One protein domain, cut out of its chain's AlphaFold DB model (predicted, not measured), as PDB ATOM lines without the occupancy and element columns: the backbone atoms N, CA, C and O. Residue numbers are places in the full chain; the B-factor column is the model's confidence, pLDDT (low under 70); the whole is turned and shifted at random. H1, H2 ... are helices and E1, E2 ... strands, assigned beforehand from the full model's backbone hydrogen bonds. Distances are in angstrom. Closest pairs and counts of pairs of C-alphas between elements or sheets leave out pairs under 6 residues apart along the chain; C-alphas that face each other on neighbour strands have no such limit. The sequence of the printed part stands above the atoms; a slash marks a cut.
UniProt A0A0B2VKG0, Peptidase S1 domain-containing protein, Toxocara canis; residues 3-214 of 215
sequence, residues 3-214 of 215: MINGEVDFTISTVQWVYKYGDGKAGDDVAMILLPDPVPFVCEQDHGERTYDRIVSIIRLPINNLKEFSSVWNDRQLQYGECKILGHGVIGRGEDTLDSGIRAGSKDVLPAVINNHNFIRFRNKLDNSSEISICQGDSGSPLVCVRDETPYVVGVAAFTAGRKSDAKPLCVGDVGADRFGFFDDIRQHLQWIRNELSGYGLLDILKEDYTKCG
ATOM      1  N   MET A   3      98.558 -18.568  -3.015       26.48
ATOM      2  CA  MET A   3      97.786 -17.866  -1.998       26.48
ATOM      3  C   MET A   3      98.716 -16.931  -1.244       26.48
ATOM      4  O   MET A   3      99.776 -17.352  -0.787       26.48
ATOM      5  N   ILE A   4      98.326 -15.667  -1.136       28.03
ATOM      6  CA  ILE A   4      99.076 -14.638  -0.425       28.03
ATOM      7  C   ILE A   4      98.125 -14.055   0.617       28.03
ATOM      8  O   ILE A   4      97.147 -13.412   0.261       28.03
ATOM      9  N   ASN A   5      98.403 -14.282   1.899       26.25
ATOM     10  CA  ASN A   5      97.733 -13.568   2.984       26.25
ATOM     11  C   ASN A   5      98.584 -12.345   3.352       26.25
ATOM     12  O   ASN A   5      99.563 -12.464   4.089       26.25
ATOM     13  N   GLY A   6      98.232 -11.177   2.810       28.12
ATOM     14  CA  GLY A   6      98.874  -9.895   3.111       28.12
ATOM     15  C   GLY A   6      98.827  -8.919   1.935       28.12
ATOM     16  O   GLY A   6      98.745  -9.333   0.783       28.12
ATOM     17  N   GLU A   7      98.896  -7.620   2.228       26.33
ATOM     18  CA  GLU A   7      99.039  -6.571   1.215       26.33
ATOM     19  C   GLU A   7     100.440  -6.692   0.593       26.33
ATOM     20  O   GLU A   7     101.458  -6.520   1.275       26.33
ATOM     21  N   VAL A   8     100.507  -7.086  -0.682       33.28
ATOM     22  CA  VAL A   8     101.771  -7.203  -1.414       33.28
ATOM     23  C   VAL A   8     101.757  -6.279  -2.617       33.28
ATOM     24  O   VAL A   8     101.091  -6.548  -3.612       33.28
ATOM     25  N   ASP A   9     102.577  -5.233  -2.547       25.69
ATOM     26  CA  ASP A   9     103.046  -4.512  -3.725       25.69
ATOM     27  C   ASP A   9     104.063  -5.391  -4.465       25.69
ATOM     28  O   ASP A   9     105.265  -5.378  -4.190       25.69
ATOM     29  N   PHE A  10     103.582  -6.193  -5.415       32.72
ATOM     30  CA  PHE A  10     104.451  -6.766  -6.436       32.72
ATOM     31  C   PHE A  10     104.676  -5.715  -7.521       32.72
ATOM     32  O   PHE A  10     103.826  -5.496  -8.383       32.72
ATOM     33  N   THR A  11     105.856  -5.098  -7.543       28.67
ATOM     34  CA  THR A  11     106.338  -4.459  -8.773       28.67
ATOM     35  C   THR A  11     106.809  -5.566  -9.714       28.67
ATOM     36  O   THR A  11     107.964  -5.984  -9.709       28.67
ATOM     37  N   ILE A  12     105.866  -6.091 -10.498       37.22
ATOM     38  CA  ILE A  12     106.098  -7.081 -11.550       37.22
ATOM     39  C   ILE A  12     106.832  -6.385 -12.706       37.22
ATOM     40  O   ILE A  12     106.216  -5.936 -13.669       37.22
ATOM     41  N   SER A  13     108.150  -6.213 -12.593       31.72
ATOM     42  CA  SER A  13     108.927  -5.456 -13.584       31.72
ATOM     43  C   SER A  13     109.294  -6.268 -14.830       31.72
ATOM     44  O   SER A  13     109.520  -5.674 -15.880       31.72
ATOM     45  N   THR A  14     109.262  -7.605 -14.777       33.09
ATOM     46  CA  THR A  14     109.492  -8.476 -15.945       33.09
ATOM     47  C   THR A  14     108.801  -9.836 -15.786       33.09
ATOM     48  O   THR A  14     109.447 -10.840 -15.504       33.09
ATOM     49  N   VAL A  15     107.479  -9.899 -15.980       39.69
ATOM     50  CA  VAL A  15     106.811 -11.179 -16.281       39.69
ATOM     51  C   VAL A  15     106.995 -11.472 -17.761       39.69
ATOM     52  O   VAL A  15     106.581 -10.696 -18.624       39.69
ATOM     53  N   GLN A  16     107.628 -12.604 -18.063       36.38
ATOM     54  CA  GLN A  16     107.599 -13.168 -19.401       36.38
ATOM     55  C   GLN A  16     106.206 -13.780 -19.584       36.38
ATOM     56  O   GLN A  16     105.939 -14.904 -19.169       36.38
ATOM     57  N   TRP A  17     105.277 -12.981 -20.110       38.03
ATOM     58  CA  TRP A  17     103.890 -13.387 -20.308       38.03
ATOM     59  C   TRP A  17     103.823 -14.561 -21.283       38.03
ATOM     60  O   TRP A  17     103.902 -14.373 -22.497       38.03
ATOM     61  N   VAL A  18     103.642 -15.772 -20.768       41.22
ATOM     62  CA  VAL A  18     103.162 -16.885 -21.583       41.22
ATOM     63  C   VAL A  18     101.704 -17.113 -21.231       41.22
ATOM     64  O   VAL A  18     101.376 -17.888 -20.342       41.22
ATOM     65  N   TYR A  19     100.817 -16.414 -21.934       48.31
ATOM     66  CA  TYR A  19      99.400 -16.750 -21.927       48.31
ATOM     67  C   TYR A  19      99.196 -17.961 -22.838       48.31
ATOM     68  O   TYR A  19      99.249 -17.841 -24.062       48.31
ATOM     69  N   LYS A  20      98.968 -19.131 -22.246       51.72
ATOM     70  CA  LYS A  20      98.368 -20.266 -22.952       51.72
ATOM     71  C   LYS A  20      96.981 -20.496 -22.371       51.72
ATOM     72  O   LYS A  20      96.853 -20.804 -21.190       51.72
ATOM     73  N   TYR A  21      95.983 -20.260 -23.213       50.66
ATOM     74  CA  TYR A  21      94.563 -20.401 -22.922       50.66
ATOM     75  C   TYR A  21      94.141 -21.829 -23.268       50.66
ATOM     76  O   TYR A  21      94.065 -22.143 -24.457       50.66
ATOM     77  N   GLY A  22      93.930 -22.673 -22.252       53.38
ATOM     78  CA  GLY A  22      93.375 -24.024 -22.404       53.38
ATOM     79  C   GLY A  22      93.987 -24.888 -23.515       53.38
ATOM     80  O   GLY A  22      95.097 -24.652 -23.998       53.38
ATOM     81  N   ASP A  23      93.245 -25.899 -23.965       53.00
ATOM     82  CA  ASP A  23      93.577 -26.659 -25.177       53.00
ATOM     83  C   ASP A  23      93.133 -25.937 -26.473       53.00
ATOM     84  O   ASP A  23      93.244 -26.483 -27.576       53.00
ATOM     85  N   GLY A  24      92.662 -24.690 -26.342       49.31
ATOM     86  CA  GLY A  24      92.144 -23.856 -27.421       49.31
ATOM     87  C   GLY A  24      90.661 -24.074 -27.739       49.31
ATOM     88  O   GLY A  24      90.168 -23.494 -28.711       49.31
ATOM     89  N   LYS A  25      89.926 -24.887 -26.967       51.69
ATOM     90  CA  LYS A  25      88.468 -25.007 -27.103       51.69
ATOM     91  C   LYS A  25      87.749 -23.813 -26.479       51.69
ATOM     92  O   LYS A  25      88.154 -23.247 -25.468       51.69
ATOM     93  N   ALA A  26      86.638 -23.424 -27.101       45.16
ATOM     94  CA  ALA A  26      85.748 -22.413 -26.546       45.16
ATOM     95  C   ALA A  26      85.165 -22.925 -25.215       45.16
ATOM     96  O   ALA A  26      84.390 -23.880 -25.224       45.16
ATOM     97  N   GLY A  27      85.533 -22.288 -24.100       58.81
ATOM     98  CA  GLY A  27      85.052 -22.632 -22.759       58.81
ATOM     99  C   GLY A  27      86.142 -22.743 -21.691       58.81
ATOM    100  O   GLY A  27      85.789 -22.615 -20.526       58.81
ATOM    101  N   ASP A  28      87.409 -22.917 -22.086       73.00
ATOM    102  CA  ASP A  28      88.534 -23.136 -21.165       73.00
ATOM    103  C   ASP A  28      88.995 -21.832 -20.493       73.00
ATOM    104  O   ASP A  28      89.756 -21.063 -21.072       73.00
ATOM    105  N   ASP A  29      88.597 -21.584 -19.249       81.44
ATOM    106  CA  ASP A  29      88.943 -20.374 -18.492       81.44
ATOM    107  C   ASP A  29      90.075 -20.632 -17.484       81.44
ATOM    108  O   ASP A  29      89.986 -20.351 -16.285       81.44
ATOM    109  N   VAL A  30      91.164 -21.232 -17.979       86.44
ATOM    110  CA  VAL A  30      92.358 -21.556 -17.187       86.44
ATOM    111  C   VAL A  30      93.622 -21.110 -17.910       86.44
ATOM    112  O   VAL A  30      93.814 -21.343 -19.105       86.44
ATOM    113  N   ALA A  31      94.530 -20.505 -17.142       86.62
ATOM    114  CA  ALA A  31      95.855 -20.105 -17.591       86.62
ATOM    115  C   ALA A  31      96.931 -20.502 -16.570       86.62
ATOM    116  O   ALA A  31      96.688 -20.584 -15.364       86.62
ATOM    117  N   MET A  32      98.152 -20.709 -17.063       86.38
ATOM    118  CA  MET A  32      99.345 -20.887 -16.237       86.38
ATOM    119  C   MET A  32     100.249 -19.667 -16.376       86.38
ATOM    120  O   MET A  32     100.478 -19.183 -17.479       86.38
ATOM    121  N   ILE A  33     100.787 -19.199 -15.251       86.62
ATOM    122  CA  ILE A  33     101.748 -18.096 -15.212       86.62
ATOM    123  C   ILE A  33     103.090 -18.673 -14.783       86.62
ATOM    124  O   ILE A  33     103.203 -19.254 -13.701       86.62
ATOM    125  N   LEU A  34     104.097 -18.508 -15.639       84.38
ATOM    126  CA  LEU A  34     105.477 -18.816 -15.303       84.38
ATOM    127  C   LEU A  34     106.101 -17.595 -14.630       84.38
ATOM    128  O   LEU A  34     106.093 -16.497 -15.190       84.38
ATOM    129  N   LEU A  35     106.627 -17.788 -13.426       83.94
ATOM    130  CA  LEU A  35     107.377 -16.746 -12.739       83.94
ATOM    131  C   LEU A  35     108.822 -16.715 -13.258       83.94
ATOM    132  O   LEU A  35     109.376 -17.783 -13.528       83.94
ATOM    133  N   PRO A  36     109.426 -15.522 -13.397       82.25
ATOM    134  CA  PRO A  36     110.811 -15.395 -13.850       82.25
ATOM    135  C   PRO A  36     111.796 -16.023 -12.856       82.25
ATOM    136  O   PRO A  36     112.766 -16.650 -13.272       82.25
ATOM    137  N   ASP A  37     111.498 -15.906 -11.559       83.44
ATOM    138  CA  ASP A  37     112.303 -16.436 -10.464       83.44
ATOM    139  C   ASP A  37     111.467 -17.389  -9.589       83.44
ATOM    140  O   ASP A  37     110.286 -17.115  -9.333       83.44
ATOM    141  N   PRO A  38     112.047 -18.503  -9.098       82.75
ATOM    142  CA  PRO A  38     111.379 -19.385  -8.147       82.75
ATOM    143  C   PRO A  38     111.042 -18.657  -6.842       82.75
ATOM    144  O   PRO A  38     111.879 -17.957  -6.274       82.75
ATOM    145  N   VAL A  39     109.831 -18.876  -6.325       82.50
ATOM    146  CA  VAL A  39     109.405 -18.330  -5.031       82.50
ATOM    147  C   VAL A  39     109.708 -19.355  -3.935       82.50
ATOM    148  O   VAL A  39     109.174 -20.466  -3.998       82.50
ATOM    149  N   PRO A  40     110.533 -19.021  -2.925       80.31
ATOM    150  CA  PRO A  40     110.731 -19.889  -1.771       80.31
ATOM    151  C   PRO A  40     109.404 -20.133  -1.047       80.31
ATOM    152  O   PRO A  40     108.655 -19.191  -0.792       80.31
ATOM    153  N   PHE A  41     109.123 -21.387  -0.702       79.06
ATOM    154  CA  PHE A  41     107.898 -21.779  -0.012       79.06
ATOM    155  C   PHE A  41     108.207 -22.681   1.190       79.06
ATOM    156  O   PHE A  41     109.256 -23.330   1.256       79.06
ATOM    157  N   VAL A  42     107.272 -22.719   2.138       75.69
ATOM    158  CA  VAL A  42     107.313 -23.545   3.347       75.69
ATOM    159  C   VAL A  42     106.198 -24.585   3.262       75.69
ATOM    160  O   VAL A  42     105.106 -24.312   2.759       75.69
ATOM    161  N   CYS A  43     106.472 -25.797   3.738       74.81
ATOM    162  CA  CYS A  43     105.447 -26.822   3.882       74.81
ATOM    163  C   CYS A  43     104.663 -26.548   5.172       74.81
ATOM    164  O   CYS A  43     105.259 -26.419   6.235       74.81
ATOM    165  N   GLU A  44     103.334 -26.480   5.102       61.88
ATOM    166  CA  GLU A  44     102.441 -26.116   6.223       61.88
ATOM    167  C   GLU A  44     102.453 -27.093   7.429       61.88
ATOM    168  O   GLU A  44     101.662 -26.933   8.354       61.88
ATOM    169  N   GLN A  45     103.339 -28.098   7.451       54.06
ATOM    170  CA  GLN A  45     103.377 -29.172   8.455       54.06
ATOM    171  C   GLN A  45     104.161 -28.854   9.743       54.06
ATOM    172  O   GLN A  45     104.099 -29.654  10.681       54.06
ATOM    173  N   ASP A  46     104.859 -27.718   9.853       46.94
ATOM    174  CA  ASP A  46     105.551 -27.365  11.102       46.94
ATOM    175  C   ASP A  46     104.557 -26.864  12.166       46.94
ATOM    176  O   ASP A  46     104.249 -25.682  12.312       46.94
ATOM    177  N   HIS A  47     104.047 -27.816  12.951       49.75
ATOM    178  CA  HIS A  47     103.178 -27.628  14.120       49.75
ATOM    179  C   HIS A  47     103.865 -26.963  15.334       49.75
ATOM    180  O   HIS A  47     103.351 -27.027  16.453       49.75
ATOM    181  N   GLY A  48     105.011 -26.311  15.150       48.09
ATOM    182  CA  GLY A  48     105.757 -25.660  16.217       48.09
ATOM    183  C   GLY A  48     106.391 -24.379  15.708       48.09
ATOM    184  O   GLY A  48     107.218 -24.427  14.812       48.09
ATOM    185  N   GLU A  49     106.019 -23.260  16.328       45.44
ATOM    186  CA  GLU A  49     106.561 -21.918  16.078       45.44
ATOM    187  C   GLU A  49     106.010 -21.210  14.825       45.44
ATOM    188  O   GLU A  49     106.616 -21.141  13.762       45.44
ATOM    189  N   ARG A  50     104.833 -20.581  14.986       45.19
ATOM    190  CA  ARG A  50     104.394 -19.497  14.097       45.19
ATOM    191  C   ARG A  50     105.353 -18.316  14.253       45.19
ATOM    192  O   ARG A  50     105.130 -17.447  15.095       45.19
ATOM    193  N   THR A  51     106.410 -18.274  13.457       47.53
ATOM    194  CA  THR A  51     107.101 -17.018  13.177       47.53
ATOM    195  C   THR A  51     106.186 -16.168  12.292       47.53
ATOM    196  O   THR A  51     105.478 -16.677  11.428       47.53
ATOM    197  N   TYR A  52     106.138 -14.859  12.538       49.41
ATOM    198  CA  TYR A  52     105.303 -13.886  11.814       49.41
ATOM    199  C   TYR A  52     105.750 -13.655  10.351       49.41
ATOM    200  O   TYR A  52     105.396 -12.642   9.744       49.41
ATOM    201  N   ASP A  53     106.528 -14.573   9.781       56.16
ATOM    202  CA  ASP A  53     107.033 -14.468   8.422       56.16
ATOM    203  C   ASP A  53     105.991 -14.961   7.422       56.16
ATOM    204  O   ASP A  53     105.240 -15.907   7.653       56.16
ATOM    205  N   ARG A  54     105.923 -14.262   6.292       57.41
ATOM    206  CA  ARG A  54     104.985 -14.520   5.198       57.41
ATOM    207  C   ARG A  54     105.138 -15.966   4.719       57.41
ATOM    208  O   ARG A  54     106.182 -16.333   4.188       57.41
ATOM    209  N   ILE A  55     104.087 -16.764   4.876       69.12
ATOM    210  CA  ILE A  55     104.082 -18.169   4.469       69.12
ATOM    211  C   ILE A  55     103.554 -18.249   3.037       69.12
ATOM    212  O   ILE A  55     102.382 -17.980   2.784       69.12
ATOM    213  N   VAL A  56     104.427 -18.618   2.100       77.12
ATOM    214  CA  VAL A  56     104.027 -19.097   0.771       77.12
ATOM    215  C   VAL A  56     104.051 -20.620   0.821       77.12
ATOM    216  O   VAL A  56     105.033 -21.193   1.290       77.12
ATOM    217  N   SER A  57     102.996 -21.275   0.343       80.69
ATOM    218  CA  SER A  57     102.892 -22.736   0.251       80.69
ATOM    219  C   SER A  57     102.382 -23.162  -1.129       80.69
ATOM    220  O   SER A  57     101.845 -22.357  -1.897       80.69
ATOM    221  N   ILE A  58     102.581 -24.438  -1.468       85.19
ATOM    222  CA  ILE A  58     102.077 -25.036  -2.707       85.19
ATOM    223  C   ILE A  58     100.793 -25.810  -2.405       85.19
ATOM    224  O   ILE A  58     100.758 -26.644  -1.503       85.19
ATOM    225  N   ILE A  59      99.753 -25.572  -3.205       88.06
ATOM    226  CA  ILE A  59      98.489 -26.312  -3.140       88.06
ATOM    227  C   ILE A  59      98.477 -27.507  -4.104       88.06
ATOM    228  O   ILE A  59      99.039 -27.445  -5.204       88.06
ATOM    229  N   ARG A  60      97.820 -28.606  -3.706       90.12
ATOM    230  CA  ARG A  60      97.784 -29.837  -4.504       90.12
ATOM    231  C   ARG A  60      96.784 -29.777  -5.655       90.12
ATOM    232  O   ARG A  60      95.692 -29.231  -5.523       90.12
ATOM    233  N   LEU A  61      97.133 -30.435  -6.757       93.31
ATOM    234  CA  LEU A  61      96.214 -30.744  -7.855       93.31
ATOM    235  C   LEU A  61      95.388 -32.014  -7.554       93.31
ATOM    236  O   LEU A  61      95.884 -32.901  -6.854       93.31
ATOM    237  N   PRO A  62      94.162 -32.160  -8.096       93.06
ATOM    238  CA  PRO A  62      93.250 -33.271  -7.809       93.06
ATOM    239  C   PRO A  62      93.607 -34.534  -8.618       93.06
ATOM    240  O   PRO A  62      92.808 -35.070  -9.390       93.06
ATOM    241  N   ILE A  63      94.839 -35.007  -8.428       91.56
ATOM    242  CA  ILE A  63      95.402 -36.244  -8.979       91.56
ATOM    243  C   ILE A  63      95.460 -37.317  -7.890       91.56
ATOM    244  O   ILE A  63      95.820 -37.046  -6.748       91.56
ATOM    245  N   ASN A  64      95.102 -38.553  -8.232       86.75
ATOM    246  CA  ASN A  64      95.197 -39.695  -7.320       86.75
ATOM    247  C   ASN A  64      96.629 -40.238  -7.231       86.75
ATOM    248  O   ASN A  64      96.967 -40.917  -6.266       86.75
ATOM    249  N   ASN A  65      97.448 -40.001  -8.261       83.06
ATOM    250  CA  ASN A  65      98.790 -40.557  -8.366       83.06
ATOM    251  C   ASN A  65      99.732 -39.584  -9.086       83.06
ATOM    252  O   ASN A  65      99.560 -39.306 -10.270       83.06
ATOM    253  N   LEU A  66     100.786 -39.127  -8.406       75.25
ATOM    254  CA  LEU A  66     101.800 -38.228  -8.978       75.25
ATOM    255  C   LEU A  66     102.592 -38.838 -10.141       75.25
ATOM    256  O   LEU A  66     103.154 -38.112 -10.965       75.25
ATOM    257  N   LYS A  67     102.629 -40.172 -10.238       76.12
ATOM    258  CA  LYS A  67     103.234 -40.881 -11.373       76.12
ATOM    259  C   LYS A  67     102.321 -40.893 -12.599       76.12
ATOM    260  O   LYS A  67     102.804 -41.102 -13.708       76.12
ATOM    261  N   GLU A  68     101.024 -40.660 -12.413       79.00
ATOM    262  CA  GLU A  68     100.002 -40.823 -13.438       79.00
ATOM    263  C   GLU A  68      98.957 -39.694 -13.364       79.00
ATOM    264  O   GLU A  68      97.903 -39.833 -12.751       79.00
ATOM    265  N   PHE A  69      99.221 -38.577 -14.052       76.81
ATOM    266  CA  PHE A  69      98.291 -37.435 -14.133       76.81
ATOM    267  C   PHE A  69      96.970 -37.753 -14.855       76.81
ATOM    268  O   PHE A  69      96.039 -36.961 -14.769       76.81
ATOM    269  N   SER A  70      96.864 -38.892 -15.552       77.00
ATOM    270  CA  SER A  70      95.587 -39.397 -16.076       77.00
ATOM    271  C   SER A  70      94.679 -39.946 -14.973       77.00
ATOM    272  O   SER A  70      93.466 -40.019 -15.157       77.00
ATOM    273  N   SER A  71      95.239 -40.305 -13.816       87.25
ATOM    274  CA  SER A  71      94.472 -40.744 -12.657       87.25
ATOM    275  C   SER A  71      94.000 -39.528 -11.864       87.25
ATOM    276  O   SER A  71      94.640 -39.097 -10.905       87.25
ATOM    277  N   VAL A  72      92.877 -38.954 -12.289       90.44
ATOM    278  CA  VAL A  72      92.271 -37.749 -11.701       90.44
ATOM    279  C   VAL A  72      91.119 -38.095 -10.758       90.44
ATOM    280  O   VAL A  72      90.571 -39.201 -10.790       90.44
ATOM    281  N   TRP A  73      90.730 -37.156  -9.902       91.44
ATOM    282  CA  TRP A  73      89.564 -37.330  -9.035       91.44
ATOM    283  C   TRP A  73      88.265 -37.507  -9.834       91.44
ATOM    284  O   TRP A  73      87.966 -36.746 -10.750       91.44
ATOM    285  N   ASN A  74      87.427 -38.459  -9.435       90.38
ATOM    286  CA  ASN A  74      86.066 -38.573  -9.958       90.38
ATOM    287  C   ASN A  74      85.087 -37.628  -9.229       90.38
ATOM    288  O   ASN A  74      85.405 -37.043  -8.192       90.38
ATOM    289  N   ASP A  75      83.864 -37.501  -9.749       88.75
ATOM    290  CA  ASP A  75      82.838 -36.608  -9.180       88.75
ATOM    291  C   ASP A  75      82.450 -36.957  -7.748       88.75
ATOM    292  O   ASP A  75      82.082 -36.085  -6.966       88.75
ATOM    293  N   ARG A  76      82.564 -38.233  -7.380       86.06
ATOM    294  CA  ARG A  76      82.312 -38.675  -6.014       86.06
ATOM    295  C   ARG A  76      83.367 -38.101  -5.069       86.06
ATOM    296  O   ARG A  76      83.010 -37.612  -4.007       86.06
ATOM    297  N   GLN A  77      84.639 -38.124  -5.461       86.62
ATOM    298  CA  GLN A  77      85.731 -37.530  -4.682       86.62
ATOM    299  C   GLN A  77      85.570 -36.010  -4.552       86.62
ATOM    300  O   GLN A  77      85.761 -35.487  -3.459       86.62
ATOM    301  N   LEU A  78      85.145 -35.326  -5.622       85.69
ATOM    302  CA  LEU A  78      84.830 -33.893  -5.587       85.69
ATOM    303  C   LEU A  78      83.710 -33.571  -4.579       85.69
ATOM    304  O   LEU A  78      83.846 -32.662  -3.771       85.69
ATOM    305  N   GLN A  79      82.621 -34.344  -4.595       80.25
ATOM    306  CA  GLN A  79      81.426 -34.109  -3.770       80.25
ATOM    307  C   GLN A  79      81.577 -34.474  -2.283       80.25
ATOM    308  O   GLN A  79      80.646 -34.259  -1.508       80.25
ATOM    309  N   TYR A  80      82.691 -35.087  -1.873       74.50
ATOM    310  CA  TYR A  80      82.935 -35.441  -0.469       74.50
ATOM    311  C   TYR A  80      83.893 -34.481   0.250       74.50
ATOM    312  O   TYR A  80      83.951 -34.523   1.478       74.50
ATOM    313  N   GLY A  81      84.618 -33.618  -0.469       69.56
ATOM    314  CA  GLY A  81      85.539 -32.652   0.138       69.56
ATOM    315  C   GLY A  81      84.818 -31.427   0.699       69.56
ATOM    316  O   GLY A  81      83.833 -30.982   0.123       69.56
ATOM    317  N   GLU A  82      85.292 -30.864   1.812       80.38
ATOM    318  CA  GLU A  82      84.844 -29.539   2.277       80.38
ATOM    319  C   GLU A  82      85.506 -28.452   1.434       80.38
ATOM    320  O   GLU A  82      86.732 -28.336   1.457       80.38
ATOM    321  N   CYS A  83      84.721 -27.666   0.694       82.75
ATOM    322  CA  CYS A  83      85.259 -26.744  -0.303       82.75
ATOM    323  C   CYS A  83      85.034 -25.272   0.051       82.75
ATOM    324  O   CYS A  83      83.997 -24.899   0.591       82.75
ATOM    325  N   LYS A  84      86.006 -24.417  -0.263       81.56
ATOM    326  CA  LYS A  84      85.993 -22.985   0.054       81.56
ATOM    327  C   LYS A  84      86.534 -22.174  -1.113       81.56
ATOM    328  O   LYS A  84      87.423 -22.634  -1.827       81.56
ATOM    329  N   ILE A  85      86.003 -20.968  -1.262       79.94
ATOM    330  CA  ILE A  85      86.516 -19.957  -2.188       79.94
ATOM    331  C   ILE A  85      87.468 -19.071  -1.390       79.94
ATOM    332  O   ILE A  85      87.152 -18.701  -0.257       79.94
ATOM    333  N   LEU A  86      88.634 -18.771  -1.953       78.56
ATOM    334  CA  LEU A  86      89.663 -17.970  -1.294       78.56
ATOM    335  C   LEU A  86      89.939 -16.729  -2.146       78.56
ATOM    336  O   LEU A  86      90.161 -16.852  -3.345       78.56
ATOM    337  N   GLY A  87      89.902 -15.543  -1.549       74.56
ATOM    338  CA  GLY A  87      90.150 -14.282  -2.246       74.56
ATOM    339  C   GLY A  87      89.746 -13.071  -1.413       74.56
ATOM    340  O   GLY A  87      89.374 -13.215  -0.246       74.56
ATOM    341  N   HIS A  88      89.833 -11.893  -2.026       71.25
ATOM    342  CA  HIS A  88      89.505 -10.598  -1.416       71.25
ATOM    343  C   HIS A  88      88.209  -9.986  -1.963       71.25
ATOM    344  O   HIS A  88      87.959  -8.788  -1.805       71.25
ATOM    345  N   GLY A  89      87.381 -10.799  -2.615       64.88
ATOM    346  CA  GLY A  89      86.164 -10.342  -3.257       64.88
ATOM    347  C   GLY A  89      85.130  -9.804  -2.259       64.88
ATOM    348  O   GLY A  89      84.982 -10.298  -1.139       64.88
ATOM    349  N   VAL A  90      84.394  -8.773  -2.679       60.03
ATOM    350  CA  VAL A  90      83.388  -8.091  -1.855       60.03
ATOM    351  C   VAL A  90      82.000  -8.680  -2.116       60.03
ATOM    352  O   VAL A  90      81.530  -8.742  -3.255       60.03
ATOM    353  N   ILE A  91      81.290  -9.047  -1.047       58.06
ATOM    354  CA  ILE A  91      79.861  -9.379  -1.112       58.06
ATOM    355  C   ILE A  91      79.076  -8.070  -1.250       58.06
ATOM    356  O   ILE A  91      79.320  -7.129  -0.498       58.06
ATOM    357  N   GLY A  92      78.085  -8.005  -2.146       48.00
ATOM    358  CA  GLY A  92      77.223  -6.834  -2.392       48.00
ATOM    359  C   GLY A  92      76.338  -6.345  -1.224       48.00
ATOM    360  O   GLY A  92      75.233  -5.855  -1.458       48.00
ATOM    361  N   ARG A  93      76.776  -6.464   0.035       47.50
ATOM    362  CA  ARG A  93      76.086  -5.981   1.242       47.50
ATOM    363  C   ARG A  93      76.613  -4.665   1.812       47.50
ATOM    364  O   ARG A  93      76.116  -4.268   2.853       47.50
ATOM    365  N   GLY A  94      77.554  -3.970   1.169       38.50
ATOM    366  CA  GLY A  94      78.027  -2.665   1.666       38.50
ATOM    367  C   GLY A  94      78.561  -2.695   3.107       38.50
ATOM    368  O   GLY A  94      78.624  -1.657   3.757       38.50
ATOM    369  N   GLU A  95      78.907  -3.880   3.609       42.38
ATOM    370  CA  GLU A  95      79.678  -4.065   4.826       42.38
ATOM    371  C   GLU A  95      81.116  -4.297   4.373       42.38
ATOM    372  O   GLU A  95      81.413  -5.311   3.743       42.38
ATOM    373  N   ASP A  96      81.986  -3.335   4.684       37.31
ATOM    374  CA  ASP A  96      83.447  -3.423   4.589       37.31
ATOM    375  C   ASP A  96      83.997  -4.435   5.609       37.31
ATOM    376  O   ASP A  96      84.879  -4.139   6.418       37.31
ATOM    377  N   THR A  97      83.444  -5.643   5.648       38.84
ATOM    378  CA  THR A  97      84.033  -6.733   6.407       38.84
ATOM    379  C   THR A  97      84.852  -7.556   5.428       38.84
ATOM    380  O   THR A  97      84.319  -8.227   4.547       38.84
ATOM    381  N   LEU A  98      86.181  -7.463   5.565       42.47
ATOM    382  CA  LEU A  98      87.118  -8.471   5.076       42.47
ATOM    383  C   LEU A  98      86.713  -9.816   5.697       42.47
ATOM    384  O   LEU A  98      87.244 -10.221   6.730       42.47
ATOM    385  N   ASP A  99      85.719 -10.482   5.119       40.69
ATOM    386  CA  ASP A  99      85.321 -11.811   5.543       40.69
ATOM    387  C   ASP A  99      86.309 -12.787   4.913       40.69
ATOM    388  O   ASP A  99      86.195 -13.197   3.757       40.69
ATOM    389  N   SER A 100      87.359 -13.081   5.674       40.66
ATOM    390  CA  SER A 100      88.374 -14.073   5.358       40.66
ATOM    391  C   SER A 100      87.733 -15.465   5.262       40.66
ATOM    392  O   SER A 100      87.760 -16.248   6.213       40.66
ATOM    393  N   GLY A 101      87.161 -15.762   4.095       44.47
ATOM    394  CA  GLY A 101      86.721 -17.081   3.656       44.47
ATOM    395  C   GLY A 101      85.359 -17.519   4.193       44.47
ATOM    396  O   GLY A 101      85.257 -18.119   5.268       44.47
ATOM    397  N   ILE A 102      84.318 -17.389   3.367       45.03
ATOM    398  CA  ILE A 102      83.090 -18.157   3.584       45.03
ATOM    399  C   ILE A 102      83.410 -19.642   3.404       45.03
ATOM    400  O   ILE A 102      83.885 -20.112   2.368       45.03
ATOM    401  N   ARG A 103      83.139 -20.402   4.463       46.66
ATOM    402  CA  ARG A 103      83.239 -21.859   4.487       46.66
ATOM    403  C   ARG A 103      81.986 -22.430   3.829       46.66
ATOM    404  O   ARG A 103      80.920 -22.351   4.436       46.66
ATOM    405  N   ALA A 104      82.084 -23.016   2.638       50.00
ATOM    406  CA  ALA A 104      81.001 -23.868   2.150       50.00
ATOM    407  C   ALA A 104      81.211 -25.307   2.630       50.00
ATOM    408  O   ALA A 104      82.336 -25.780   2.803       50.00
ATOM    409  N   GLY A 105      80.109 -25.994   2.918       49.00
ATOM    410  CA  GLY A 105      80.155 -27.385   3.348       49.00
ATOM    411  C   GLY A 105      80.359 -28.320   2.157       49.00
ATOM    412  O   GLY A 105      80.149 -27.958   1.006       49.00
ATOM    413  N   SER A 106      80.693 -29.584   2.414       48.00
ATOM    414  CA  SER A 106      81.032 -30.564   1.368       48.00
ATOM    415  C   SER A 106      79.935 -30.870   0.333       48.00
ATOM    416  O   SER A 106      80.187 -31.553  -0.648       48.00
ATOM    417  N   LYS A 107      78.689 -30.416   0.527       50.88
ATOM    418  CA  LYS A 107      77.518 -30.775  -0.315       50.88
ATOM    419  C   LYS A 107      77.101 -29.686  -1.311       50.88
ATOM    420  O   LYS A 107      76.067 -29.810  -1.988       50.88
ATOM    421  N   ASP A 108      77.934 -28.662  -1.384       68.50
ATOM    422  CA  ASP A 108      77.710 -27.399  -2.069       68.50
ATOM    423  C   ASP A 108      78.404 -27.350  -3.436       68.50
ATOM    424  O   ASP A 108      78.195 -26.431  -4.215       68.50
ATOM    425  N   VAL A 109      79.163 -28.392  -3.779       80.69
ATOM    426  CA  VAL A 109      79.949 -28.489  -5.008       80.69
ATOM    427  C   VAL A 109      79.397 -29.602  -5.887       80.69
ATOM    428  O   VAL A 109      79.304 -30.753  -5.462       80.69
ATOM    429  N   LEU A 110      78.989 -29.267  -7.109       85.00
ATOM    430  CA  LEU A 110      78.398 -30.215  -8.049       85.00
ATOM    431  C   LEU A 110      79.078 -30.137  -9.416       85.00
ATOM    432  O   LEU A 110      79.283 -29.031  -9.908       85.00
ATOM    433  N   PRO A 111      79.337 -31.275 -10.081       88.31
ATOM    434  CA  PRO A 111      79.719 -31.255 -11.483       88.31
ATOM    435  C   PRO A 111      78.591 -30.643 -12.325       88.31
ATOM    436  O   PRO A 111      77.400 -30.851 -12.065       88.31
ATOM    437  N   ALA A 112      78.975 -29.883 -13.339       87.94
ATOM    438  CA  ALA A 112      78.105 -29.272 -14.326       87.94
ATOM    439  C   ALA A 112      78.757 -29.385 -15.706       87.94
ATOM    440  O   ALA A 112      79.974 -29.377 -15.824       87.94
ATOM    441  N   VAL A 113      77.943 -29.477 -16.754       88.69
ATOM    442  CA  VAL A 113      78.429 -29.474 -18.137       88.69
ATOM    443  C   VAL A 113      77.690 -28.382 -18.890       88.69
ATOM    444  O   VAL A 113      76.457 -28.384 -18.927       88.69
ATOM    445  N   ILE A 114      78.430 -27.442 -19.470       83.00
ATOM    446  CA  ILE A 114      77.889 -26.326 -20.251       83.00
ATOM    447  C   ILE A 114      78.636 -26.314 -21.577       83.00
ATOM    448  O   ILE A 114      79.857 -26.264 -21.585       83.00
ATOM    449  N   ASN A 115      77.916 -26.389 -22.700       83.19
ATOM    450  CA  ASN A 115      78.512 -26.403 -24.044       83.19
ATOM    451  C   ASN A 115      79.649 -27.440 -24.209       83.19
ATOM    452  O   ASN A 115      80.679 -27.144 -24.803       83.19
ATOM    453  N   ASN A 116      79.454 -28.656 -23.685       81.44
ATOM    454  CA  ASN A 116      80.439 -29.754 -23.663       81.44
ATOM    455  C   ASN A 116      81.719 -29.489 -22.852       81.44
ATOM    456  O   ASN A 116      82.691 -30.228 -22.995       81.44
ATOM    457  N   HIS A 117      81.708 -28.486 -21.980       84.06
ATOM    458  CA  HIS A 117      82.812 -28.164 -21.092       84.06
ATOM    459  C   HIS A 117      82.427 -28.462 -19.637       84.06
ATOM    460  O   HIS A 117      81.294 -28.178 -19.224       84.06
ATOM    461  N   ASN A 118      83.349 -29.045 -18.863       89.38
ATOM    462  CA  ASN A 118      83.098 -29.393 -17.468       89.38
ATOM    463  C   ASN A 118      83.318 -28.181 -16.567       89.38
ATOM    464  O   ASN A 118      84.361 -27.539 -16.581       89.38
ATOM    465  N   PHE A 119      82.322 -27.895 -15.751       90.56
ATOM    466  CA  PHE A 119      82.369 -26.877 -14.722       90.56
ATOM    467  C   PHE A 119      82.029 -27.499 -13.381       90.56
ATOM    468  O   PHE A 119      81.414 -28.564 -13.273       90.56
ATOM    469  N   ILE A 120      82.360 -26.766 -12.339       90.00
ATOM    470  CA  ILE A 120      81.934 -27.036 -10.988       90.00
ATOM    471  C   ILE A 120      80.946 -25.944 -10.600       90.00
ATOM    472  O   ILE A 120      81.282 -24.764 -10.525       90.00
ATOM    473  N   ARG A 121      79.700 -26.342 -10.358       86.38
ATOM    474  CA  ARG A 121      78.656 -25.464  -9.842       86.38
ATOM    475  C   ARG A 121      78.704 -25.444  -8.323       86.38
ATOM    476  O   ARG A 121      78.583 -26.489  -7.682       86.38
ATOM    477  N   PHE A 122      78.758 -24.243  -7.771       79.44
ATOM    478  CA  PHE A 122      78.695 -23.991  -6.339       79.44
ATOM    479  C   PHE A 122      77.264 -23.597  -5.918       79.44
ATOM    480  O   PHE A 122      76.623 -22.782  -6.582       79.44
ATOM    481  N   ARG A 123      76.722 -24.205  -4.856       71.69
ATOM    482  CA  ARG A 123      75.355 -23.993  -4.325       71.69
ATOM    483  C   ARG A 123      75.354 -24.045  -2.798       71.69
ATOM    484  O   ARG A 123      76.126 -24.810  -2.266       71.69
ATOM    485  N   ASN A 124      74.452 -23.374  -2.082       60.22
ATOM    486  CA  ASN A 124      74.243 -23.659  -0.651       60.22
ATOM    487  C   ASN A 124      73.176 -24.749  -0.470       60.22
ATOM    488  O   ASN A 124      72.120 -24.689  -1.102       60.22
ATOM    489  N   LYS A 125      73.391 -25.714   0.427       49.38
ATOM    490  CA  LYS A 125      72.379 -26.719   0.779       49.38
ATOM    491  C   LYS A 125      71.307 -26.227   1.768       49.38
ATOM    492  O   LYS A 125      70.221 -26.805   1.789       49.38
ATOM    493  N   LEU A 126      71.593 -25.229   2.610       50.00
ATOM    494  CA  LEU A 126      70.690 -24.837   3.706       50.00
ATOM    495  C   LEU A 126      69.455 -24.069   3.237       50.00
ATOM    496  O   LEU A 126      68.444 -24.072   3.934       50.00
ATOM    497  N   ASP A 127      69.492 -23.504   2.037       49.16
ATOM    498  CA  ASP A 127      68.322 -22.911   1.421       49.16
ATOM    499  C   ASP A 127      68.442 -23.057  -0.100       49.16
ATOM    500  O   ASP A 127      69.348 -22.493  -0.716       49.16
ATOM    501  N   ASN A 128      67.524 -23.802  -0.727       47.19
ATOM    502  CA  ASN A 128      67.407 -23.903  -2.194       47.19
ATOM    503  C   ASN A 128      67.173 -22.528  -2.860       47.19
ATOM    504  O   ASN A 128      67.127 -22.442  -4.088       47.19
ATOM    505  N   SER A 129      66.979 -21.472  -2.061       47.31
ATOM    506  CA  SER A 129      66.882 -20.081  -2.486       47.31
ATOM    507  C   SER A 129      68.121 -19.225  -2.182       47.31
ATOM    508  O   SER A 129      68.193 -18.107  -2.689       47.31
ATOM    509  N   SER A 130      69.098 -19.724  -1.410       51.84
ATOM    510  CA  SER A 130      70.300 -18.955  -1.066       51.84
ATOM    511  C   SER A 130      71.338 -18.991  -2.188       51.84
ATOM    512  O   SER A 130      72.067 -19.955  -2.418       51.84
ATOM    513  N   GLU A 131      71.331 -17.877  -2.899       55.31
ATOM    514  CA  GLU A 131      72.314 -17.365  -3.836       55.31
ATOM    515  C   GLU A 131      73.735 -17.413  -3.226       55.31
ATOM    516  O   GLU A 131      74.051 -16.627  -2.333       55.31
ATOM    517  N   ILE A 132      74.597 -18.340  -3.679       59.31
ATOM    518  CA  ILE A 132      76.047 -18.230  -3.439       59.31
ATOM    519  C   ILE A 132      76.697 -17.753  -4.722       59.31
ATOM    520  O   ILE A 132      76.604 -18.410  -5.762       59.31
ATOM    521  N   SER A 133      77.391 -16.629  -4.611       62.84
ATOM    522  CA  SER A 133      78.188 -16.100  -5.700       62.84
ATOM    523  C   SER A 133      79.669 -16.390  -5.534       62.84
ATOM    524  O   SER A 133      80.162 -16.531  -4.415       62.84
ATOM    525  N   ILE A 134      80.384 -16.389  -6.657       72.12
ATOM    526  CA  ILE A 134      81.849 -16.379  -6.677       72.12
ATOM    527  C   ILE A 134      82.441 -15.050  -6.184       72.12
ATOM    528  O   ILE A 134      83.641 -15.012  -5.964       72.12
ATOM    529  N   CYS A 135      81.645 -13.990  -5.961       68.88
ATOM    530  CA  CYS A 135      82.154 -12.647  -5.605       68.88
ATOM    531  C   CYS A 135      82.922 -12.562  -4.289       68.88
ATOM    532  O   CYS A 135      83.437 -11.503  -3.972       68.88
ATOM    533  N   GLN A 136      82.902 -13.609  -3.470       67.75
ATOM    534  CA  GLN A 136      83.732 -13.684  -2.265       67.75
ATOM    535  C   GLN A 136      85.190 -13.987  -2.612       67.75
ATOM    536  O   GLN A 136      86.092 -13.722  -1.826       67.75
ATOM    537  N   GLY A 137      85.416 -14.567  -3.787       69.31
ATOM    538  CA  GLY A 137      86.724 -14.691  -4.391       69.31
ATOM    539  C   GLY A 137      86.981 -13.586  -5.407       69.31
ATOM    540  O   GLY A 137      86.088 -12.839  -5.806       69.31
ATOM    541  N   ASP A 138      88.226 -13.525  -5.854       73.94
ATOM    542  CA  ASP A 138      88.649 -12.697  -6.977       73.94
ATOM    543  C   ASP A 138      88.340 -13.393  -8.316       73.94
ATOM    544  O   ASP A 138      88.077 -14.601  -8.368       73.94
ATOM    545  N   SER A 139      88.402 -12.653  -9.425       78.06
ATOM    546  CA  SER A 139      88.351 -13.255 -10.765       78.06
ATOM    547  C   SER A 139      89.498 -14.260 -10.918       78.06
ATOM    548  O   SER A 139      90.658 -13.901 -10.714       78.06
ATOM    549  N   GLY A 140      89.193 -15.517 -11.253       84.38
ATOM    550  CA  GLY A 140      90.191 -16.591 -11.294       84.38
ATOM    551  C   GLY A 140      90.621 -17.136  -9.922       84.38
ATOM    552  O   GLY A 140      91.623 -17.845  -9.834       84.38
ATOM    553  N   SER A 141      89.898 -16.828  -8.840       84.31
ATOM    554  CA  SER A 141      90.168 -17.371  -7.499       84.31
ATOM    555  C   SER A 141      90.046 -18.900  -7.426       84.31
ATOM    556  O   SER A 141      89.279 -19.504  -8.183       84.31
ATOM    557  N   PRO A 142      90.783 -19.563  -6.513       88.88
ATOM    558  CA  PRO A 142      90.719 -21.008  -6.387       88.88
ATOM    559  C   PRO A 142      89.460 -21.443  -5.640       88.88
ATOM    560  O   PRO A 142      89.129 -20.917  -4.575       88.88
ATOM    561  N   LEU A 143      88.839 -22.508  -6.140       88.69
ATOM    562  CA  LEU A 143      87.993 -23.380  -5.340       88.69
ATOM    563  C   LEU A 143      88.868 -24.469  -4.719       88.69
ATOM    564  O   LEU A 143      89.386 -25.341  -5.423       88.69
ATOM    565  N   VAL A 144      89.026 -24.421  -3.398       88.50
ATOM    566  CA  VAL A 144      89.870 -25.350  -2.641       88.50
ATOM    567  C   VAL A 144      89.010 -26.331  -1.869       88.50
ATOM    568  O   VAL A 144      88.230 -25.908  -1.025       88.50
ATOM    569  N   CYS A 145      89.191 -27.628  -2.104       87.88
ATOM    570  CA  CYS A 145      88.558 -28.691  -1.331       87.88
ATOM    571  C   CYS A 145      89.568 -29.377  -0.416       87.88
ATOM    572  O   CYS A 145      90.646 -29.775  -0.856       87.88
ATOM    573  N   VAL A 146      89.201 -29.556   0.850       84.75
ATOM    574  CA  VAL A 146      89.997 -30.306   1.823       84.75
ATOM    575  C   VAL A 146      89.519 -31.751   1.857       84.75
ATOM    576  O   VAL A 146      88.326 -32.024   2.029       84.75
ATOM    577  N   ARG A 147      90.463 -32.681   1.704       81.56
ATOM    578  CA  ARG A 147      90.244 -34.120   1.835       81.56
ATOM    579  C   ARG A 147      91.399 -34.724   2.618       81.56
ATOM    580  O   ARG A 147      92.545 -34.491   2.254       81.56
ATOM    581  N   ASP A 148      91.084 -35.507   3.647       82.25
ATOM    582  CA  ASP A 148      92.091 -36.151   4.501       82.25
ATOM    583  C   ASP A 148      93.129 -35.113   4.993       82.25
ATOM    584  O   ASP A 148      94.330 -35.260   4.789       82.25
ATOM    585  N   GLU A 149      92.626 -33.986   5.522       82.06
ATOM    586  CA  GLU A 149      93.392 -32.814   6.006       82.06
ATOM    587  C   GLU A 149      94.255 -32.097   4.954       82.06
ATOM    588  O   GLU A 149      94.938 -31.121   5.249       82.06
ATOM    589  N   THR A 150      94.172 -32.521   3.696       83.75
ATOM    590  CA  THR A 150      94.980 -31.989   2.606       83.75
ATOM    591  C   THR A 150      94.151 -31.063   1.707       83.75
ATOM    592  O   THR A 150      93.094 -31.485   1.227       83.75
ATOM    593  N   PRO A 151      94.607 -29.825   1.428       87.00
ATOM    594  CA  PRO A 151      93.938 -28.911   0.507       87.00
ATOM    595  C   PRO A 151      94.287 -29.201  -0.961       87.00
ATOM    596  O   PRO A 151      95.455 -29.332  -1.334       87.00
ATOM    597  N   TYR A 152      93.259 -29.232  -1.809       90.94
ATOM    598  CA  TYR A 152      93.364 -29.418  -3.255       90.94
ATOM    599  C   TYR A 152      92.661 -28.284  -3.991       90.94
ATOM    600  O   TYR A 152      91.511 -27.977  -3.681       90.94
ATOM    601  N   VAL A 153      93.303 -27.703  -5.003       92.88
ATOM    602  CA  VAL A 153      92.626 -26.787  -5.927       92.88
ATOM    603  C   VAL A 153      91.853 -27.603  -6.957       92.88
ATOM    604  O   VAL A 153      92.439 -28.312  -7.767       92.88
ATOM    605  N   VAL A 154      90.525 -27.540  -6.914       92.50
ATOM    606  CA  VAL A 154      89.661 -28.329  -7.808       92.50
ATOM    607  C   VAL A 154      89.057 -27.500  -8.931       92.50
ATOM    608  O   VAL A 154      88.648 -28.065  -9.941       92.50
ATOM    609  N   GLY A 155      89.015 -26.178  -8.776       91.81
ATOM    610  CA  GLY A 155      88.471 -25.292  -9.791       91.81
ATOM    611  C   GLY A 155      88.998 -23.869  -9.705       91.81
ATOM    612  O   GLY A 155      89.614 -23.485  -8.709       91.81
ATOM    613  N   VAL A 156      88.742 -23.104 -10.761       91.31
ATOM    614  CA  VAL A 156      89.115 -21.689 -10.910       91.31
ATOM    615  C   VAL A 156      87.853 -20.888 -11.202       91.31
ATOM    616  O   VAL A 156      87.061 -21.299 -12.042       91.31
ATOM    617  N   ALA A 157      87.610 -19.798 -10.475       86.94
ATOM    618  CA  ALA A 157      86.387 -19.010 -10.627       86.94
ATOM    619  C   ALA A 157      86.285 -18.448 -12.050       86.94
ATOM    620  O   ALA A 157      87.178 -17.713 -12.465       86.94
ATOM    621  N   ALA A 158      85.199 -18.784 -12.754       85.50
ATOM    622  CA  ALA A 158      85.013 -18.438 -14.161       85.50
ATOM    623  C   ALA A 158      83.898 -17.398 -14.336       85.50
ATOM    624  O   ALA A 158      84.139 -16.254 -14.708       85.50
ATOM    625  N   PHE A 159      82.652 -17.767 -14.021       81.00
ATOM    626  CA  PHE A 159      81.507 -16.874 -14.211       81.00
ATOM    627  C   PHE A 159      80.343 -17.185 -13.273       81.00
ATOM    628  O   PHE A 159      80.257 -18.248 -12.652       81.00
ATOM    629  N   THR A 160      79.400 -16.253 -13.205       77.38
ATOM    630  CA  THR A 160      78.104 -16.421 -12.551       77.38
ATOM    631  C   THR A 160      77.008 -16.620 -13.593       77.38
ATOM    632  O   THR A 160      77.067 -16.077 -14.695       77.38
ATOM    633  N   ALA A 161      76.004 -17.444 -13.285       74.31
ATOM    634  CA  ALA A 161      74.835 -17.572 -14.153       74.31
ATOM    635  C   ALA A 161      73.554 -17.962 -13.402       74.31
ATOM    636  O   ALA A 161      73.561 -18.496 -12.290       74.31
ATOM    637  N   GLY A 162      72.424 -17.740 -14.076       67.06
ATOM    638  CA  GLY A 162      71.081 -18.061 -13.600       67.06
ATOM    639  C   GLY A 162      70.381 -16.822 -13.066       67.06
ATOM    640  O   GLY A 162      70.399 -16.568 -11.875       67.06
ATOM    641  N   ARG A 163      69.728 -16.064 -13.944       63.69
ATOM    642  CA  ARG A 163      69.168 -14.750 -13.613       63.69
ATOM    643  C   ARG A 163      67.859 -14.843 -12.814       63.69
ATOM    644  O   ARG A 163      66.935 -15.563 -13.196       63.69
ATOM    645  N   LYS A 164      67.725 -14.035 -11.760       62.53
ATOM    646  CA  LYS A 164      66.431 -13.482 -11.313       62.53
ATOM    647  C   LYS A 164      66.332 -12.043 -11.803       62.53
ATOM    648  O   LYS A 164      67.148 -11.207 -11.436       62.53
ATOM    649  N   SER A 165      65.345 -11.762 -12.651       58.19
ATOM    650  CA  SER A 165      65.132 -10.437 -13.251       58.19
ATOM    651  C   SER A 165      64.805  -9.338 -12.235       58.19
ATOM    652  O   SER A 165      64.921  -8.163 -12.556       58.19
ATOM    653  N   ASP A 166      64.376  -9.718 -11.036       62.25
ATOM    654  CA  ASP A 166      63.899  -8.856  -9.955       62.25
ATOM    655  C   ASP A 166      64.848  -8.793  -8.746       62.25
ATOM    656  O   ASP A 166      64.611  -8.022  -7.816       62.25
ATOM    657  N   ALA A 167      65.920  -9.586  -8.740       60.12
ATOM    658  CA  ALA A 167      66.828  -9.677  -7.606       60.12
ATOM    659  C   ALA A 167      68.082  -8.813  -7.803       60.12
ATOM    660  O   ALA A 167      68.535  -8.564  -8.925       60.12
ATOM    661  N   LYS A 168      68.627  -8.334  -6.682       59.59
ATOM    662  CA  LYS A 168      69.805  -7.463  -6.666       59.59
ATOM    663  C   LYS A 168      71.056  -8.241  -7.089       59.59
ATOM    664  O   LYS A 168      71.180  -9.395  -6.695       59.59
ATOM    665  N   PRO A 169      71.984  -7.619  -7.832       60.94
ATOM    666  CA  PRO A 169      73.197  -8.296  -8.263       60.94
ATOM    667  C   PRO A 169      74.004  -8.838  -7.086       60.94
ATOM    668  O   PRO A 169      74.066  -8.195  -6.034       60.94
ATOM    669  N   LEU A 170      74.587 -10.029  -7.256       63.47
ATOM    670  CA  LEU A 170      75.373 -10.654  -6.197       63.47
ATOM    671  C   LEU A 170      76.781 -10.067  -6.112       63.47
ATOM    672  O   LEU A 170      77.278  -9.887  -4.996       63.47
ATOM    673  N   CYS A 171      77.402  -9.758  -7.258       65.94
ATOM    674  CA  CYS A 171      78.696  -9.083  -7.311       65.94
ATOM    675  C   CYS A 171      78.534  -7.592  -7.581       65.94
ATOM    676  O   CYS A 171      77.592  -7.135  -8.236       65.94
ATOM    677  N   VAL A 172      79.501  -6.815  -7.096       61.06
ATOM    678  CA  VAL A 172      79.637  -5.413  -7.486       61.06
ATOM    679  C   VAL A 172      79.887  -5.358  -8.997       61.06
ATOM    680  O   VAL A 172      80.880  -5.891  -9.478       61.06
ATOM    681  N   GLY A 173      78.984  -4.713  -9.737       58.78
ATOM    682  CA  GLY A 173      79.074  -4.576 -11.196       58.78
ATOM    683  C   GLY A 173      78.230  -5.566 -12.007       58.78
ATOM    684  O   GLY A 173      78.096  -5.373 -13.214       58.78
ATOM    685  N   ASP A 174      77.600  -6.559 -11.371       59.84
ATOM    686  CA  ASP A 174      76.694  -7.487 -12.058       59.84
ATOM    687  C   ASP A 174      75.375  -6.809 -12.478       59.84
ATOM    688  O   ASP A 174      74.871  -5.886 -11.829       59.84
ATOM    689  N   VAL A 175      74.757  -7.316 -13.551       53.56
ATOM    690  CA  VAL A 175      73.431  -6.883 -14.023       53.56
ATOM    691  C   VAL A 175      72.383  -7.956 -13.687       53.56
ATOM    692  O   VAL A 175      72.081  -8.836 -14.496       53.56
ATOM    693  N   GLY A 176      71.804  -7.845 -12.484       55.62
ATOM    694  CA  GLY A 176      70.798  -8.761 -11.914       55.62
ATOM    695  C   GLY A 176      71.403  -9.830 -10.994       55.62
ATOM    696  O   GLY A 176      72.609 -10.042 -11.019       55.62
ATOM    697  N   ALA A 177      70.591 -10.496 -10.162       56.91
ATOM    698  CA  ALA A 177      71.098 -11.595  -9.333       56.91
ATOM    699  C   ALA A 177      71.291 -12.847 -10.185       56.91
ATOM    700  O   ALA A 177      70.313 -13.492 -10.593       56.91
ATOM    701  N   ASP A 178      72.542 -13.195 -10.452       65.31
ATOM    702  CA  ASP A 178      72.880 -14.558 -10.833       65.31
ATOM    703  C   ASP A 178      72.688 -15.487  -9.635       65.31
ATOM    704  O   ASP A 178      72.786 -15.059  -8.498       65.31
ATOM    705  N   ARG A 179      72.354 -16.756  -9.856       65.62
ATOM    706  CA  ARG A 179      72.013 -17.693  -8.769       65.62
ATOM    707  C   ARG A 179      73.156 -18.619  -8.396       65.62
ATOM    708  O   ARG A 179      73.150 -19.170  -7.296       65.62
ATOM    709  N   PHE A 180      74.069 -18.855  -9.332       75.56
ATOM    710  CA  PHE A 180      75.091 -19.880  -9.212       75.56
ATOM    711  C   PHE A 180      76.449 -19.340  -9.627       75.56
ATOM    712  O   PHE A 180      76.578 -18.718 -10.682       75.56
ATOM    713  N   GLY A 181      77.457 -19.668  -8.825       80.25
ATOM    714  CA  GLY A 181      78.851 -19.568  -9.216       80.25
ATOM    715  C   GLY A 181      79.316 -20.806  -9.977       80.25
ATOM    716  O   GLY A 181      79.033 -21.936  -9.558       80.25
ATOM    717  N   PHE A 182      80.034 -20.588 -11.074       85.88
ATOM    718  CA  PHE A 182      80.688 -21.628 -11.856       85.88
ATOM    719  C   PHE A 182      82.201 -21.461 -11.790       85.88
ATOM    720  O   PHE A 182      82.745 -20.372 -11.980       85.88
ATOM    721  N   PHE A 183      82.866 -22.579 -11.536       89.62
ATOM    722  CA  PHE A 183      84.311 -22.709 -11.579       89.62
ATOM    723  C   PHE A 183      84.673 -23.602 -12.755       89.62
ATOM    724  O   PHE A 183      84.020 -24.627 -12.960       89.62
ATOM    725  N   ASP A 184      85.700 -23.237 -13.509       91.31
ATOM    726  CA  ASP A 184      86.317 -24.161 -14.447       91.31
ATOM    727  C   ASP A 184      86.882 -25.352 -13.661       91.31
ATOM    728  O   ASP A 184      87.509 -25.177 -12.613       91.31
ATOM    729  N   ASP A 185      86.590 -26.566 -14.115       92.69
ATOM    730  CA  ASP A 185      87.011 -27.792 -13.459       92.69
ATOM    731  C   ASP A 185      88.479 -28.095 -13.792       92.69
ATOM    732  O   ASP A 185      88.813 -28.524 -14.893       92.69
ATOM    733  N   ILE A 186      89.391 -27.960 -12.825       92.25
ATOM    734  CA  ILE A 186      90.821 -28.219 -13.065       92.25
ATOM    735  C   ILE A 186      91.073 -29.658 -13.533       92.25
ATOM    736  O   ILE A 186      92.050 -29.910 -14.239       92.25
ATOM    737  N   ARG A 187      90.197 -30.615 -13.196       91.19
ATOM    738  CA  ARG A 187      90.403 -32.038 -13.500       91.19
ATOM    739  C   ARG A 187      90.494 -32.319 -14.998       91.19
ATOM    740  O   ARG A 187      91.277 -33.180 -15.394       91.19
ATOM    741  N   GLN A 188      89.743 -31.593 -15.827       89.25
ATOM    742  CA  GLN A 188      89.813 -31.738 -17.290       89.25
ATOM    743  C   GLN A 188      91.095 -31.139 -17.890       89.25
ATOM    744  O   GLN A 188      91.537 -31.582 -18.948       89.25
ATOM    745  N   HIS A 189      91.746 -30.217 -17.179       89.56
ATOM    746  CA  HIS A 189      92.953 -29.523 -17.635       89.56
ATOM    747  C   HIS A 189      94.255 -30.198 -17.196       89.56
ATOM    748  O   HIS A 189      95.332 -29.821 -17.653       89.56
ATOM    749  N   LEU A 190      94.204 -31.223 -16.336       90.06
ATOM    750  CA  LEU A 190      95.406 -31.821 -15.732       90.06
ATOM    751  C   LEU A 190      96.393 -32.409 -16.744       90.06
ATOM    752  O   LEU A 190      97.605 -32.353 -16.524       90.06
ATOM    753  N   GLN A 191      95.904 -32.940 -17.866       88.19
ATOM    754  CA  GLN A 191      96.786 -33.432 -18.924       88.19
ATOM    755  C   GLN A 191      97.511 -32.283 -19.639       88.19
ATOM    756  O   GLN A 191      98.697 -32.413 -19.945       88.19
ATOM    757  N   TRP A 192      96.826 -31.161 -19.877       88.25
ATOM    758  CA  TRP A 192      97.437 -29.955 -20.433       88.25
ATOM    759  C   TRP A 192      98.458 -29.356 -19.454       88.25
ATOM    760  O   TRP A 192      99.612 -29.175 -19.837       88.25
ATOM    761  N   ILE A 193      98.095 -29.195 -18.174       89.38
ATOM    762  CA  ILE A 193      99.001 -28.720 -17.111       89.38
ATOM    763  C   ILE A 193     100.274 -29.573 -17.066       89.38
ATOM    764  O   ILE A 193     101.384 -29.044 -17.044       89.38
ATOM    765  N   ARG A 194     100.139 -30.906 -17.103       90.31
ATOM    766  CA  ARG A 194     101.291 -31.817 -17.148       90.31
ATOM    767  C   ARG A 194     102.180 -31.568 -18.362       90.31
ATOM    768  O   ARG A 194     103.402 -31.580 -18.219       90.31
ATOM    769  N   ASN A 195     101.587 -31.424 -19.544       89.19
ATOM    770  CA  ASN A 195     102.339 -31.231 -20.782       89.19
ATOM    771  C   ASN A 195     103.118 -29.913 -20.746       89.19
ATOM    772  O   ASN A 195     104.289 -29.899 -21.114       89.19
ATOM    773  N   GLU A 196     102.503 -28.844 -20.239       89.75
ATOM    774  CA  GLU A 196     103.168 -27.553 -20.058       89.75
ATOM    775  C   GLU A 196     104.311 -27.654 -19.043       89.75
ATOM    776  O   GLU A 196     105.448 -27.319 -19.370       89.75
ATOM    777  N   LEU A 197     104.070 -28.222 -17.855       90.00
ATOM    778  CA  LEU A 197     105.127 -28.441 -16.857       90.00
ATOM    779  C   LEU A 197     106.284 -29.280 -17.411       90.00
ATOM    780  O   LEU A 197     107.446 -28.985 -17.142       90.00
ATOM    781  N   SER A 198     105.986 -30.317 -18.196       91.19
ATOM    782  CA  SER A 198     107.011 -31.132 -18.849       91.19
ATOM    783  C   SER A 198     107.781 -30.340 -19.903       91.19
ATOM    784  O   SER A 198     108.996 -30.488 -19.989       91.19
ATOM    785  N   GLY A 199     107.096 -29.508 -20.694       90.00
ATOM    786  CA  GLY A 199     107.706 -28.673 -21.728       90.00
ATOM    787  C   GLY A 199     108.683 -27.641 -21.163       90.00
ATOM    788  O   GLY A 199     109.688 -27.345 -21.802       90.00
ATOM    789  N   TYR A 200     108.430 -27.162 -19.943       89.50
ATOM    790  CA  TYR A 200     109.326 -26.259 -19.214       89.50
ATOM    791  C   TYR A 200     110.333 -26.972 -18.296       89.50
ATOM    792  O   TYR A 200     111.100 -26.303 -17.612       89.50
ATOM    793  N   GLY A 201     110.346 -28.310 -18.244       91.81
ATOM    794  CA  GLY A 201     111.231 -29.059 -17.339       91.81
ATOM    795  C   GLY A 201     110.899 -28.895 -15.847       91.81
ATOM    796  O   GLY A 201     111.738 -29.165 -14.996       91.81
ATOM    797  N   LEU A 202     109.677 -28.465 -15.518       91.56
ATOM    798  CA  LEU A 202     109.206 -28.195 -14.153       91.56
ATOM    799  C   LEU A 202     108.454 -29.376 -13.526       91.56
ATOM    800  O   LEU A 202     108.148 -29.357 -12.336       91.56
ATOM    801  N   LEU A 203     108.115 -30.400 -14.315       90.75
ATOM    802  CA  LEU A 203     107.288 -31.510 -13.841       90.75
ATOM    803  C   LEU A 203     107.960 -32.318 -12.723       90.75
ATOM    804  O   LEU A 203     107.281 -32.734 -11.788       90.75
ATOM    805  N   ASP A 204     109.265 -32.565 -12.822       90.69
ATOM    806  CA  ASP A 204     109.980 -33.327 -11.794       90.69
ATOM    807  C   ASP A 204     110.219 -32.485 -10.537       90.69
ATOM    808  O   ASP A 204     110.008 -32.991  -9.438       90.69
ATOM    809  N   ILE A 205     110.471 -31.179 -10.696       89.69
ATOM    810  CA  ILE A 205     110.531 -30.215  -9.585       89.69
ATOM    811  C   ILE A 205     109.213 -30.226  -8.799       89.69
ATOM    812  O   ILE A 205     109.221 -30.382  -7.583       89.69
ATOM    813  N   LEU A 206     108.063 -30.175  -9.483       89.31
ATOM    814  CA  LEU A 206     106.755 -30.241  -8.822       89.31
ATOM    815  C   LEU A 206     106.580 -31.527  -7.992       89.31
ATOM    816  O   LEU A 206     106.017 -31.491  -6.899       89.31
ATOM    817  N   LYS A 207     107.033 -32.679  -8.506       88.88
ATOM    818  CA  LYS A 207     106.936 -33.962  -7.786       88.88
ATOM    819  C   LYS A 207     107.837 -33.989  -6.555       88.88
ATOM    820  O   LYS A 207     107.436 -34.538  -5.526       88.88
ATOM    821  N   GLU A 208     109.039 -33.434  -6.668       88.38
ATOM    822  CA  GLU A 208     109.972 -33.289  -5.550       88.38
ATOM    823  C   GLU A 208     109.381 -32.384  -4.470       88.38
ATOM    824  O   GLU A 208     109.336 -32.781  -3.307       88.38
ATOM    825  N   ASP A 209     108.830 -31.234  -4.860       87.31
ATOM    826  CA  ASP A 209     108.173 -30.290  -3.954       87.31
ATOM    827  C   ASP A 209     106.978 -30.920  -3.233       87.31
ATOM    828  O   ASP A 209     106.809 -30.748  -2.024       87.31
ATOM    829  N   TYR A 210     106.173 -31.710  -3.948       87.31
ATOM    830  CA  TYR A 210     105.070 -32.444  -3.337       87.31
ATOM    831  C   TYR A 210     105.598 -33.449  -2.310       87.31
ATOM    832  O   TYR A 210     105.184 -33.433  -1.151       87.31
ATOM    833  N   THR A 211     106.582 -34.263  -2.693       85.19
ATOM    834  CA  THR A 211     107.186 -35.254  -1.791       85.19
ATOM    835  C   THR A 211     107.774 -34.585  -0.542       85.19
ATOM    836  O   THR A 211     107.589 -35.074   0.571       85.19
ATOM    837  N   LYS A 212     108.438 -33.432  -0.709       83.62
ATOM    838  CA  LYS A 212     109.030 -32.640   0.377       83.62
ATOM    839  C   LYS A 212     107.986 -32.166   1.389       83.62
ATOM    840  O   LYS A 212     108.274 -32.170   2.581       83.62
ATOM    841  N   CYS A 213     106.788 -31.802   0.939       78.69
ATOM    842  CA  CYS A 213     105.695 -31.390   1.822       78.69
ATOM    843  C   CYS A 213     104.859 -32.546   2.381       78.69
ATOM    844  O   CYS A 213     103.770 -32.315   2.909       78.69
ATOM    845  N   GLY A 214     105.360 -33.782   2.291       73.50
ATOM    846  CA  GLY A 214     104.670 -34.961   2.804       73.50
ATOM    847  C   GLY A 214     103.413 -35.283   2.004       73.50
ATOM    848  O   GLY A 214     102.401 -35.686   2.587       73.50
TER     849      GLY A 214
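What this domain is: This is residues 3 to 214 of the 215 residues of the protein "Peptidase S1 domain-containing protein" of Toxocara canis (UniProt A0A0B2VKG0). With little regular structure, one antiparallel sheet among long loops curls like part of a barrel, E1 E4 facing E6 E3 E2 across E5. Of 212 printed residues, 74 are in H1, E1 to E6, H2, H3: mixed class. It is compact, radius of gyration of the C-alphas 17.9 A, spanning 52 by 42 by 38 A.

How they stand to each other: H1, residues 75 to 78, is on the sheet. The hairpin of E4, residues 142 to 147, and E5, residues 150 to 164, has N 145 and O 152 2.8 A apart. H2, residues 186 to 199, only grazes the sheet; it only just touches H3, residues 203 to 212, only at the corner, with 3 C-alpha pairs within 8 A. H2 has 8 of 10 O i to N i+4 pairs within hydrogen-bond range.

Where its parts are: E1 is residues 82 to 85, E2 109 to 114, E3 117 to 122, E6 177 to 185. C-alpha 75 is at (82.838, -36.608, -9.180), C-alpha 212 at (109.030, -32.640, 0.377).

The domain as a whole: Residues 3 to 27 are under pLDDT 70.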